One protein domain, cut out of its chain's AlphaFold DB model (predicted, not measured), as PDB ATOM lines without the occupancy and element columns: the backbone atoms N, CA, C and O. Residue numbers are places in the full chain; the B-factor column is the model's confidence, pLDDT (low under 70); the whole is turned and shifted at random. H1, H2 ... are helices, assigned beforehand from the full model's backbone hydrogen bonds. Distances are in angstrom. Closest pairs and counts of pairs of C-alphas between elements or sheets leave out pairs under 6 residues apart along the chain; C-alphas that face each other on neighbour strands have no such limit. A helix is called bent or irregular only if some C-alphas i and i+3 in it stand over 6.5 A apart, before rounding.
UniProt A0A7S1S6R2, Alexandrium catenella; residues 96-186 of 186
ATOM      1  N   GLU A  96      42.791   3.290  13.839       57.62
ATOM      2  CA  GLU A  96      42.486   4.073  12.633       57.62
ATOM      3  C   GLU A  96      43.627   3.931  11.616       57.62
ATOM      4  O   GLU A  96      44.413   4.849  11.400       57.62
ATOM      5  N   THR A  97      43.739   2.746  11.022       70.25
ATOM      6  CA  THR A  97      44.709   2.417   9.974       70.25
ATOM      7  C   THR A  97      44.044   2.407   8.600       70.25
ATOM      8  O   THR A  97      42.837   2.171   8.470       70.25
ATOM      9  N   ASP A  98      44.835   2.632   7.548       66.19
ATOM     10  CA  ASP A  98      44.346   2.611   6.162       66.19
ATOM     11  C   ASP A  98      43.734   1.254   5.783       66.19
ATOM     12  O   ASP A  98      42.780   1.188   5.007       66.19
ATOM     13  N   ASP A  99      44.227   0.164   6.367       66.88
ATOM     14  CA  ASP A  99      43.682  -1.173   6.136       66.88
ATOM     15  C   ASP A  99      42.302  -1.352   6.787       66.88
ATOM     16  O   ASP A  99      41.391  -1.911   6.168       66.88
ATOM     17  N   ASN A 100      42.081  -0.764   7.966       68.25
ATOM     18  CA  ASN A 100      40.767  -0.753   8.608       68.25
ATOM     19  C   ASN A 100      39.770   0.157   7.875       68.25
ATOM     20  O   ASN A 100      38.577  -0.151   7.826       68.25
ATOM     21  N   ALA A 101      40.238   1.231   7.230       68.50
ATOM     22  CA  ALA A 101      39.397   2.064   6.368       68.50
ATOM     23  C   ALA A 101      38.915   1.306   5.116       68.50
ATOM     24  O   ALA A 101      37.752   1.449   4.730       68.50
ATOM     25  N   LYS A 102      39.758   0.451   4.517       73.19
ATOM     26  CA  LYS A 102      39.376  -0.413   3.381       73.19
ATOM     27  C   LYS A 102      38.353  -1.469   3.797       73.19
ATOM     28  O   LYS A 102      37.352  -1.659   3.106       73.19
ATOM     29  N   ILE A 103      38.543  -2.106   4.955       72.19
ATOM     30  CA  ILE A 103      37.555  -3.039   5.525       72.19
ATOM     31  C   ILE A 103      36.234  -2.306   5.808       72.19
ATOM     32  O   ILE A 103      35.161  -2.793   5.443       72.19
ATOM     33  N   GLY A 104      36.304  -1.096   6.370       69.81
ATOM     34  CA  GLY A 104      35.147  -0.226   6.580       69.81
ATOM     35  C   GLY A 104      34.422   0.121   5.278       69.81
ATOM     36  O   GLY A 104      33.195   0.121   5.244       69.81
ATOM     37  N   ALA A 105      35.149   0.347   4.183       68.12
ATOM     38  CA  ALA A 105      34.565   0.583   2.865       68.12
ATOM     39  C   ALA A 105      33.790  -0.641   2.342       68.12
ATOM     40  O   ALA A 105      32.676  -0.499   1.826       68.12
ATOM     41  N   GLY A 106      34.334  -1.846   2.537       71.19
ATOM     42  CA  GLY A 106      33.638  -3.108   2.261       71.19
ATOM     43  C   GLY A 106      32.370  -3.279   3.104       71.19
ATOM     44  O   GLY A 106      31.322  -3.674   2.602       71.19
ATOM     45  N   PHE A 107      32.419  -2.900   4.380       73.31
ATOM     46  CA  PHE A 107      31.250  -2.958   5.258       73.31
ATOM     47  C   PHE A 107      30.167  -1.937   4.872       73.31
ATOM     48  O   PHE A 107      28.985  -2.275   4.808       73.31
ATOM     49  N   VAL A 108      30.548  -0.698   4.550       76.00
ATOM     50  CA  VAL A 108      29.607   0.348   4.112       76.00
ATOM     51  C   VAL A 108      28.931  -0.040   2.796       76.00
ATOM     52  O   VAL A 108      27.718   0.111   2.659       76.00
ATOM     53  N   SER A 109      29.691  -0.580   1.843       79.12
ATOM     54  CA  SER A 109      29.142  -1.070   0.571       79.12
ATOM     55  C   SER A 109      28.247  -2.298   0.755       79.12
ATOM     56  O   SER A 109      27.187  -2.360   0.133       79.12
ATOM     57  N   PHE A 110      28.591  -3.214   1.664       79.38
ATOM     58  CA  PHE A 110      27.725  -4.331   2.051       79.38
ATOM     59  C   PHE A 110      26.372  -3.845   2.588       79.38
ATOM     60  O   PHE A 110      25.321  -4.276   2.111       79.38
ATOM     61  N   VAL A 111      26.390  -2.910   3.543       79.62
ATOM     62  CA  VAL A 111      25.173  -2.343   4.144       79.62
ATOM     63  C   VAL A 111      24.346  -1.588   3.098       79.62
ATOM     64  O   VAL A 111      23.126  -1.744   3.056       79.62
ATOM     65  N   ALA A 112      24.992  -0.835   2.206       79.62
ATOM     66  CA  ALA A 112      24.318  -0.166   1.096       79.62
ATOM     67  C   ALA A 112      23.646  -1.159   0.129       79.62
ATOM     68  O   ALA A 112      22.526  -0.912  -0.316       79.62
ATOM     69  N   GLY A 113      24.292  -2.293  -0.159       77.44
ATOM     70  CA  GLY A 113      23.714  -3.369  -0.969       77.44
ATOM     71  C   GLY A 113      22.544  -4.073  -0.283       77.44
ATOM     72  O   GLY A 113      21.559  -4.404  -0.938       77.44
ATOM     73  N   LEU A 114      22.608  -4.240   1.040       78.56
ATOM     74  CA  LEU A 114      21.530  -4.837   1.829       78.56
ATOM     75  C   LEU A 114      20.282  -3.939   1.887       78.56
ATOM     76  O   LEU A 114      19.158  -4.434   1.831       78.56
ATOM     77  N   LEU A 115      20.481  -2.620   1.974       75.69
ATOM     78  CA  LEU A 115      19.417  -1.611   2.024       75.69
ATOM     79  C   LEU A 115      18.799  -1.301   0.653       75.69
ATOM     80  O   LEU A 115      17.801  -0.580   0.595       75.69
ATOM     81  N   PHE A 116      19.363  -1.813  -0.445       70.00
ATOM     82  CA  PHE A 116      18.851  -1.530  -1.781       70.00
ATOM     83  C   PHE A 116      17.537  -2.305  -2.028       70.00
ATOM     84  O   PHE A 116      17.548  -3.536  -2.114       70.00
ATOM     85  N   PRO A 117      16.387  -1.618  -2.189       54.78
ATOM     86  CA  PRO A 117      15.058  -2.231  -2.069       54.78
ATOM     87  C   PRO A 117      14.675  -3.185  -3.214       54.78
ATOM     88  O   PRO A 117      13.670  -3.880  -3.119       54.78
ATOM     89  N   LEU A 118      15.462  -3.238  -4.292       59.34
ATOM     90  CA  LEU A 118      15.208  -4.084  -5.468       59.34
ATOM     91  C   LEU A 118      15.959  -5.425  -5.443       59.34
ATOM     92  O   LEU A 118      15.575  -6.343  -6.161       59.34
ATOM     93  N   LEU A 119      17.020  -5.545  -4.637       57.38
ATOM     94  CA  LEU A 119      17.955  -6.680  -4.654       57.38
ATOM     95  C   LEU A 119      18.426  -7.102  -3.257       57.38
ATOM     96  O   LEU A 119      19.359  -7.899  -3.184       57.38
ATOM     97  N   GLY A 120      17.768  -6.611  -2.190       57.91
ATOM     98  CA  GLY A 120      18.085  -6.724  -0.749       57.91
ATOM     99  C   GLY A 120      18.233  -8.133  -0.149       57.91
ATOM    100  O   GLY A 120      17.981  -8.365   1.028       57.91
ATOM    101  N   SER A 121      18.648  -9.101  -0.954       74.38
ATOM    102  CA  SER A 121      19.263 -10.340  -0.528       74.38
ATOM    103  C   SER A 121      20.629 -10.081   0.110       74.38
ATOM    104  O   SER A 121      21.449  -9.294  -0.368       74.38
ATOM    105  N   PHE A 122      20.906 -10.839   1.161       78.62
ATOM    106  CA  PHE A 122      22.213 -10.898   1.806       78.62
ATOM    107  C   PHE A 122      23.359 -11.163   0.806       78.62
ATOM    108  O   PHE A 122      24.426 -10.567   0.916       78.62
ATOM    109  N   ASN A 123      23.113 -11.991  -0.218       79.00
ATOM    110  CA  ASN A 123      24.093 -12.315  -1.260       79.00
ATOM    111  C   ASN A 123      24.481 -11.096  -2.107       79.00
ATOM    112  O   ASN A 123      25.655 -10.915  -2.415       79.00
ATOM    113  N   PHE A 124      23.520 -10.238  -2.456       78.81
ATOM    114  CA  PHE A 124      23.816  -9.001  -3.177       78.81
ATOM    115  C   PHE A 124      24.622  -8.029  -2.312       78.81
ATOM    116  O   PHE A 124      25.590  -7.444  -2.791       78.81
ATOM    117  N   GLY A 125      24.286  -7.939  -1.021       79.31
ATOM    118  CA  GLY A 125      25.108  -7.240  -0.035       79.31
ATOM    119  C   GLY A 125      26.551  -7.750  -0.035       79.31
ATOM    120  O   GLY A 125      27.473  -6.949  -0.144       79.31
ATOM    121  N   LEU A 126      26.773  -9.069   0.022       81.88
ATOM    122  CA  LEU A 126      28.120  -9.667  -0.004       81.88
ATOM    123  C   LEU A 126      28.894  -9.339  -1.288       81.88
ATOM    124  O   LEU A 126      30.090  -9.040  -1.237       81.88
ATOM    125  N   ILE A 127      28.218  -9.358  -2.436       84.25
ATOM    126  CA  ILE A 127      28.831  -9.000  -3.720       84.25
ATOM    127  C   ILE A 127      29.218  -7.519  -3.717       84.25
ATOM    128  O   ILE A 127      30.358  -7.189  -4.039       84.25
ATOM    129  N   LEU A 128      28.326  -6.626  -3.280       83.88
ATOM    130  CA  LEU A 128      28.642  -5.200  -3.194       83.88
ATOM    131  C   LEU A 128      29.751  -4.911  -2.183       83.88
ATOM    132  O   LEU A 128      30.605  -4.072  -2.448       83.88
ATOM    133  N   GLY A 129      29.755  -5.619  -1.055       78.94
ATOM    134  CA  GLY A 129      30.777  -5.499  -0.022       78.94
ATOM    135  C   GLY A 129      32.159  -5.905  -0.518       78.94
ATOM    136  O   GLY A 129      33.133  -5.176  -0.335       78.94
ATOM    137  N   SER A 130      32.247  -7.046  -1.204       79.44
ATOM    138  CA  SER A 130      33.509  -7.502  -1.795       79.44
ATOM    139  C   SER A 130      33.984  -6.578  -2.921       79.44
ATOM    140  O   SER A 130      35.175  -6.275  -2.993       79.44
ATOM    141  N   LEU A 131      33.065  -6.053  -3.738       80.00
ATOM    142  CA  LEU A 131      33.385  -5.082  -4.783       80.00
ATOM    143  C   LEU A 131      33.851  -3.740  -4.202       80.00
ATOM    144  O   LEU A 131      34.841  -3.181  -4.668       80.00
ATOM    145  N   GLY A 132      33.182  -3.230  -3.168       77.50
ATOM    146  CA  GLY A 132      33.575  -1.995  -2.492       77.50
ATOM    147  C   GLY A 132      34.923  -2.122  -1.784       77.50
ATOM    148  O   GLY A 132      35.725  -1.191  -1.843       77.50
ATOM    149  N   TYR A 133      35.219  -3.287  -1.201       74.88
ATOM    150  CA  TYR A 133      36.546  -3.598  -0.666       74.88
ATOM    151  C   TYR A 133      37.610  -3.634  -1.773       74.88
ATOM    152  O   TYR A 133      38.651  -2.992  -1.649       74.88
ATOM    153  N   ALA A 134      37.338  -4.315  -2.891       76.50
ATOM    154  CA  ALA A 134      38.255  -4.383  -4.028       76.50
ATOM    155  C   ALA A 134      38.536  -3.000  -4.649       76.50
ATOM    156  O   ALA A 134      39.678  -2.690  -4.990       76.50
ATOM    157  N   LEU A 135      37.514  -2.143  -4.745       77.38
ATOM    158  CA  LEU A 135      37.659  -0.750  -5.178       77.38
ATOM    159  C   LEU A 135      38.508   0.064  -4.195       77.38
ATOM    160  O   LEU A 135      39.401   0.789  -4.621       77.38
ATOM    161  N   ALA A 136      38.286  -0.086  -2.887       72.69
ATOM    162  CA  ALA A 136      39.077   0.602  -1.866       72.69
ATOM    163  C   ALA A 136      40.541   0.117  -1.808       72.69
ATOM    164  O   ALA A 136      41.434   0.884  -1.456       72.69
ATOM    165  N   CYS A 137      40.806  -1.140  -2.176       75.50
ATOM    166  CA  CYS A 137      42.157  -1.686  -2.308       75.50
ATOM    167  C   CYS A 137      42.862  -1.290  -3.618       75.50
ATOM    168  O   CYS A 137      44.046  -1.583  -3.757       75.50
ATOM    169  N   GLY A 138      42.165  -0.674  -4.579       71.88
ATOM    170  CA  GLY A 138      42.717  -0.322  -5.895       71.88
ATOM    171  C   GLY A 138      42.886  -1.504  -6.859       71.88
ATOM    172  O   GLY A 138      43.283  -1.314  -8.008       71.88
ATOM    173  N   THR A 139      42.534  -2.727  -6.449       74.88
ATOM    174  CA  THR A 139      42.683  -3.926  -7.290       74.88
ATOM    175  C   THR A 139      41.770  -3.863  -8.512       74.88
ATOM    176  O   THR A 139      42.171  -4.249  -9.607       74.88
ATOM    177  N   ALA A 140      40.566  -3.304  -8.367       68.38
ATOM    178  CA  ALA A 140      39.647  -3.093  -9.485       68.38
ATOM    179  C   ALA A 140      40.246  -2.176 -10.568       68.38
ATOM    180  O   ALA A 140      40.148  -2.481 -11.757       68.38
ATOM    181  N   SER A 141      40.922  -1.098 -10.167       69.31
ATOM    182  CA  SER A 141      41.595  -0.164 -11.073       69.31
ATOM    183  C   SER A 141      42.746  -0.835 -11.826       69.31
ATOM    184  O   SER A 141      42.877  -0.658 -13.037       69.31
ATOM    185  N   GLU A 142      43.533  -1.675 -11.146       73.00
ATOM    186  CA  GLU A 142      44.608  -2.460 -11.771       73.00
ATOM    187  C   GLU A 142      44.086  -3.478 -12.796       73.00
ATOM    188  O   GLU A 142      44.726  -3.700 -13.828       73.00
ATOM    189  N   PHE A 143      42.931  -4.098 -12.538       73.25
ATOM    190  CA  PHE A 143      42.285  -4.998 -13.497       73.25
ATOM    191  C   PHE A 143      41.727  -4.237 -14.707       73.25
ATOM    192  O   PHE A 143      41.949  -4.657 -15.845       73.25
ATOM    193  N   LEU A 144      41.071  -3.096 -14.483       72.69
ATOM    194  CA  LEU A 144      40.502  -2.258 -15.546       72.69
ATOM    195  C   LEU A 144      41.580  -1.608 -16.421       72.69
ATOM    196  O   LEU A 144      41.374  -1.443 -17.622       72.69
ATOM    197  N   ALA A 145      42.742  -1.275 -15.852       72.31
ATOM    198  CA  ALA A 145      43.868  -0.703 -16.588       72.31
ATOM    199  C   ALA A 145      44.514  -1.698 -17.571       72.31
ATOM    200  O   ALA A 145      45.104  -1.285 -18.573       72.31
ATOM    201  N   LYS A 146      44.388  -3.006 -17.307       76.56
ATOM    202  CA  LYS A 146      44.911  -4.074 -18.175       76.56
ATOM    203  C   LYS A 146      44.040  -4.329 -19.406       76.56
ATOM    204  O   LYS A 146      44.538  -4.887 -20.378       76.56
ATOM    205  N   GLN A 147      42.771  -3.920 -19.393       74.56
ATOM    206  CA  GLN A 147      41.863  -4.089 -20.527       74.56
ATOM    207  C   GLN A 147      41.713  -2.782 -21.313       74.56
ATOM    208  O   GLN A 147      41.336  -1.747 -20.771       74.56
ATOM    209  N   GLU A 148      41.993  -2.814 -22.621       67.50
ATOM    210  CA  GLU A 148      41.991  -1.602 -23.457       67.50
ATOM    211  C   GLU A 148      40.623  -0.931 -23.578       67.50
ATOM    212  O   GLU A 148      40.554   0.292 -23.659       67.50
ATOM    213  N   GLN A 149      39.546  -1.714 -23.521       68.88
ATOM    214  CA  GLN A 149      38.172  -1.218 -23.613       68.88
ATOM    215  C   GLN A 149      37.701  -0.500 -22.343       68.88
ATOM    216  O   GLN A 149      36.760   0.282 -22.403       68.88
ATOM    217  N   THR A 150      38.351  -0.727 -21.198       64.75
ATOM    218  CA  THR A 150      37.895  -0.201 -19.903       64.75
ATOM    219  C   THR A 150      38.792   0.882 -19.313       64.75
ATOM    220  O   THR A 150      38.528   1.367 -18.213       64.75
ATOM    221  N   LYS A 151      39.825   1.315 -20.049       70.88
ATOM    222  CA  LYS A 151      40.768   2.361 -19.613       70.88
ATOM    223  C   LYS A 151      40.076   3.683 -19.254       70.88
ATOM    224  O   LYS A 151      40.565   4.400 -18.384       70.88
ATOM    225  N   GLU A 152      38.935   4.002 -19.870       73.00
ATOM    226  CA  GLU A 152      38.175   5.221 -19.546       73.00
ATOM    227  C   GLU A 152      37.521   5.178 -18.155       73.00
ATOM    228  O   GLU A 152      37.394   6.214 -17.503       73.00
ATOM    229  N   TYR A 153      37.185   3.981 -17.662       72.56
ATOM    230  CA  TYR A 153      36.504   3.783 -16.379       72.56
ATOM    231  C   TYR A 153      37.460   3.719 -15.189       72.56
ATOM    232  O   TYR A 153      37.007   3.814 -14.051       72.56
ATOM    233  N   VAL A 154      38.773   3.611 -15.424       71.88
ATOM    234  CA  VAL A 154      39.793   3.566 -14.361       71.88
ATOM    235  C   VAL A 154      39.688   4.797 -13.459       71.88
ATOM    236  O   VAL A 154      39.605   4.664 -12.244       71.88
ATOM    237  N   LYS A 155      39.556   5.998 -14.043       74.00
ATOM    238  CA  LYS A 155      39.394   7.241 -13.266       74.00
ATOM    239  C   LYS A 155      38.127   7.245 -12.412       74.00
ATOM    240  O   LYS A 155      38.132   7.778 -11.307       74.00
ATOM    241  N   THR A 156      37.035   6.686 -12.927       76.25
ATOM    242  CA  THR A 156      35.768   6.597 -12.196       76.25
ATOM    243  C   THR A 156      35.860   5.571 -11.068       76.25
ATOM    244  O   THR A 156      35.352   5.828  -9.979       76.25
ATOM    245  N   ALA A 157      36.543   4.448 -11.300       70.19
ATOM    246  CA  ALA A 157      36.816   3.438 -10.284       70.19
ATOM    247  C   ALA A 157      37.704   3.992  -9.159       70.19
ATOM    248  O   ALA A 157      37.374   3.801  -7.991       70.19
ATOM    249  N   ASP A 158      38.746   4.759  -9.493       76.00
ATOM    250  CA  ASP A 158      39.620   5.410  -8.508       76.00
ATOM    251  C   ASP A 158      38.851   6.419  -7.645       76.00
ATOM    252  O   ASP A 158      38.954   6.408  -6.418       76.00
ATOM    253  N   GLN A 159      38.012   7.256  -8.265       76.12
ATOM    254  CA  GLN A 159      37.164   8.208  -7.538       76.12
ATOM    255  C   GLN A 159      36.144   7.506  -6.635       76.12
ATOM    256  O   GLN A 159      35.907   7.944  -5.505       76.12
ATOM    257  N   ALA A 160      35.540   6.417  -7.115       72.50
ATOM    258  CA  ALA A 160      34.633   5.605  -6.316       72.50
ATOM    259  C   ALA A 160      35.369   4.969  -5.127       72.50
ATOM    260  O   ALA A 160      34.865   5.039  -4.006       72.50
ATOM    261  N   GLY A 161      36.568   4.424  -5.353       70.56
ATOM    262  CA  GLY A 161      37.435   3.865  -4.318       70.56
ATOM    263  C   GLY A 161      37.808   4.890  -3.248       70.56
ATOM    264  O   GLY A 161      37.678   4.605  -2.059       70.56
ATOM    265  N   GLU A 162      38.171   6.114  -3.639       76.44
ATOM    266  CA  GLU A 162      38.513   7.188  -2.696       76.44
ATOM    267  C   GLU A 162      37.306   7.620  -1.843       76.44
ATOM    268  O   GLU A 162      37.425   7.831  -0.632       76.44
ATOM    269  N   LEU A 163      36.117   7.729  -2.450       77.19
ATOM    270  CA  LEU A 163      34.881   8.034  -1.720       77.19
ATOM    271  C   LEU A 163      34.504   6.913  -0.747       77.19
ATOM    272  O   LEU A 163      34.120   7.191   0.391       77.19
ATOM    273  N   LEU A 164      34.643   5.660  -1.176       73.81
ATOM    274  CA  LEU A 164      34.402   4.478  -0.354       73.81
ATOM    275  C   LEU A 164      35.384   4.395   0.816       73.81
ATOM    276  O   LEU A 164      34.954   4.163   1.942       73.81
ATOM    277  N   ALA A 165      36.669   4.671   0.592       72.94
ATOM    278  CA  ALA A 165      37.677   4.722   1.648       72.94
ATOM    279  C   ALA A 165      37.381   5.832   2.674       72.94
ATOM    280  O   ALA A 165      37.466   5.601   3.882       72.94
ATOM    281  N   LYS A 166      36.947   7.020   2.222       75.62
ATOM    282  CA  LYS A 166      36.499   8.105   3.120       75.62
ATOM    283  C   LYS A 166      35.267   7.704   3.932       75.62
ATOM    284  O   LYS A 166      35.222   7.958   5.137       75.62
ATOM    285  N   ALA A 167      34.289   7.059   3.298       72.62
ATOM    286  CA  ALA A 167      33.109   6.543   3.985       72.62
ATOM    287  C   ALA A 167      33.482   5.454   5.007       72.62
ATOM    288  O   ALA A 167      32.988   5.478   6.134       72.62
ATOM    289  N   GLY A 168      34.413   4.564   4.656       67.25
ATOM    290  CA  GLY A 168      34.967   3.542   5.541       67.25
ATOM    291  C   GLY A 168      35.679   4.133   6.756       67.25
ATOM    292  O   GLY A 168      35.379   3.748   7.884       67.25
ATOM    293  N   SER A 169      36.537   5.140   6.562       72.25
ATOM    294  CA  SER A 169      37.181   5.879   7.662       72.25
ATOM    295  C   SER A 169      36.154   6.533   8.593       72.25
ATOM    296  O   SER A 169      36.273   6.453   9.818       72.25
ATOM    297  N   SER A 170      35.102   7.137   8.032       70.69
ATOM    298  CA  SER A 170      34.024   7.711   8.839       70.69
ATOM    299  C   SER A 170      33.273   6.643   9.636       70.69
ATOM    300  O   SER A 170      32.914   6.894  10.785       70.69
ATOM    301  N   ALA A 171      33.045   5.461   9.061       63.62
ATOM    302  CA  ALA A 171      32.402   4.355   9.763       63.62
ATOM    303  C   ALA A 171      33.254   3.868  10.947       63.62
ATOM    304  O   ALA A 171      32.729   3.727  12.051       63.62
ATOM    305  N   VAL A 172      34.569   3.705  10.759       66.56
ATOM    306  CA  VAL A 172      35.505   3.326  11.835       66.56
ATOM    307  C   VAL A 172      35.474   4.345  12.982       66.56
ATOM    308  O   VAL A 172      35.381   3.962  14.147       66.56
ATOM    309  N   LYS A 173      35.447   5.646  12.668       69.19
ATOM    310  CA  LYS A 173      35.334   6.715  13.678       69.19
ATOM    311  C   LYS A 173      34.034   6.656  14.472       69.19
ATOM    312  O   LYS A 173      34.048   6.846  15.685       69.19
ATOM    313  N   VAL A 174      32.913   6.378  13.807       68.12
ATOM    314  CA  VAL A 174      31.610   6.223  14.474       68.12
ATOM    315  C   VAL A 174      31.618   5.010  15.404       68.12
ATOM    316  O   VAL A 174      31.130   5.110  16.529       68.12
ATOM    317  N   VAL A 175      32.220   3.896  14.981       61.59
ATOM    318  CA  VAL A 175      32.375   2.701  15.825       61.59
ATOM    319  C   VAL A 175      33.238   3.006  17.051       61.59
ATOM    320  O   VAL A 175      32.830   2.695  18.169       61.59
ATOM    321  N   ASN A 176      34.370   3.691  16.873       65.88
ATOM    322  CA  ASN A 176      35.247   4.097  17.975       65.88
ATOM    323  C   ASN A 176      34.560   5.064  18.952       65.88
ATOM    324  O   ASN A 176      34.714   4.930  20.167       65.88
ATOM    325  N   TRP A 177      33.769   6.015  18.446       71.50
ATOM    326  CA  TRP A 177      32.966   6.907  19.285       71.50
ATOM    327  C   TRP A 177      31.900   6.139  20.079       71.50
ATOM    328  O   TRP A 177      31.744   6.364  21.279       71.50
ATOM    329  N   GLY A 178      31.203   5.199  19.433       65.50
ATOM    330  CA  GLY A 178      30.220   4.339  20.091       65.50
ATOM    331  C   GLY A 178      30.848   3.481  21.189       65.50
ATOM    332  O   GLY A 178      30.329   3.432  22.301       65.50
ATOM    333  N   ALA A 179      32.006   2.877  20.918       62.62
ATOM    334  CA  ALA A 179      32.749   2.099  21.904       62.62
ATOM    335  C   ALA A 179      33.194   2.951  23.107       62.62
ATOM    336  O   ALA A 179      33.064   2.515  24.252       62.62
ATOM    337  N   ALA A 180      33.640   4.192  22.873       66.06
ATOM    338  CA  ALA A 180      33.959   5.131  23.947       66.06
ATOM    339  C   ALA A 180      32.724   5.475  24.801       66.06
ATOM    340  O   ALA A 180      32.815   5.499  26.025       66.06
ATOM    341  N   LYS A 181      31.556   5.669  24.174       65.19
ATOM    342  CA  LYS A 181      30.297   5.959  24.878       65.19
ATOM    343  C   LYS A 181      29.778   4.787  25.706       65.19
ATOM    344  O   LYS A 181      29.273   5.006  26.801       65.19
ATOM    345  N   VAL A 182      29.919   3.555  25.220       60.19
ATOM    346  CA  VAL A 182      29.558   2.354  25.992       60.19
ATOM    347  C   VAL A 182      30.452   2.214  27.225       60.19
ATOM    348  O   VAL A 182      29.954   1.876  28.293       60.19
ATOM    349  N   LYS A 183      31.742   2.551  27.105       57.47
ATOM    350  CA  LYS A 183      32.681   2.556  28.234       57.47
ATOM    351  C   LYS A 183      32.375   3.645  29.272       57.47
ATOM    352  O   LYS A 183      32.657   3.440  30.438       57.47
ATOM    353  N   GLU A 184      31.816   4.788  28.868       56.34
ATOM    354  CA  GLU A 184      31.365   5.839  29.800       56.34
ATOM    355  C   GLU A 184      30.097   5.454  30.587       56.34
ATOM    356  O   GLU A 184      29.801   6.075  31.605       56.34
ATOM    357  N   LEU A 185      29.326   4.477  30.098       58.16
ATOM    358  CA  LEU A 185      28.066   4.023  30.699       58.16
ATOM    359  C   LEU A 185      28.213   2.753  31.559       58.16
ATOM    360  O   LEU A 185      27.237   2.355  32.196       58.16
ATOM    361  N   GLN A 186      29.388   2.116  31.545       47.09
ATOM    362  CA  GLN A 186      29.760   0.987  32.409       47.09
ATOM    363  C   GLN A 186      30.540   1.474  33.628       47.09
ATOM    364  O   GLN A 186      30.309   0.896  34.712       47.09
TER     365      GLN A 186
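What this domain is: This is residues 96 to 186 of the 186 residues of a protein of Alexandrium catenella (UniProt A0A7S1S6R2). One long helix, H4, makes the longest axis; the H1-H2 hairpin stands across its middle like a T, and short H3 folds back along its first part. Residues 177 to 186 stick out. The printed part has 91 residues, four helices in order H1 to H4, and no named strand: all helix, loose, radius of gyration of the C-alphas 15.3 A, spans 57 by 31 by 14 A.

How they stand to each other: Start at H4, residues 148 to 184, kinked 39 degrees near residue 155 and irregular: C-alphas 149 and 152 are 7.6 A apart. Its residues 164 to 172 touch H1, residues 98 to 114, about perpendicular at 83 degrees; closest C-alphas Gly 104 and Gly 168, 3.9 A. H1 forms a hairpin with H2, residues 122 to 136; closest C-alphas Phe 110 and Gly 129, 3.9 A. H3, residues 139 to 146, forms a hairpin with H4; closest C-alphas Ser 141 and Val 154, 5.3 A. O i to N i+4 pairs are within hydrogen-bond range throughout H1 and H2, 3 of 4 in H3, 28 of 33 in H4.

Where its parts are: Find C-alpha 148 at (41.991, -1.602, -23.457); H4 runs 54.8 A to C-alpha 184 at (31.365, 5.839, 29.800). H1 spans 24.4 A, H2 20.7 A, H3 11.1 A.

The domain as a whole: The printed part has no cut and no long link; 32 residues are under pLDDT 70.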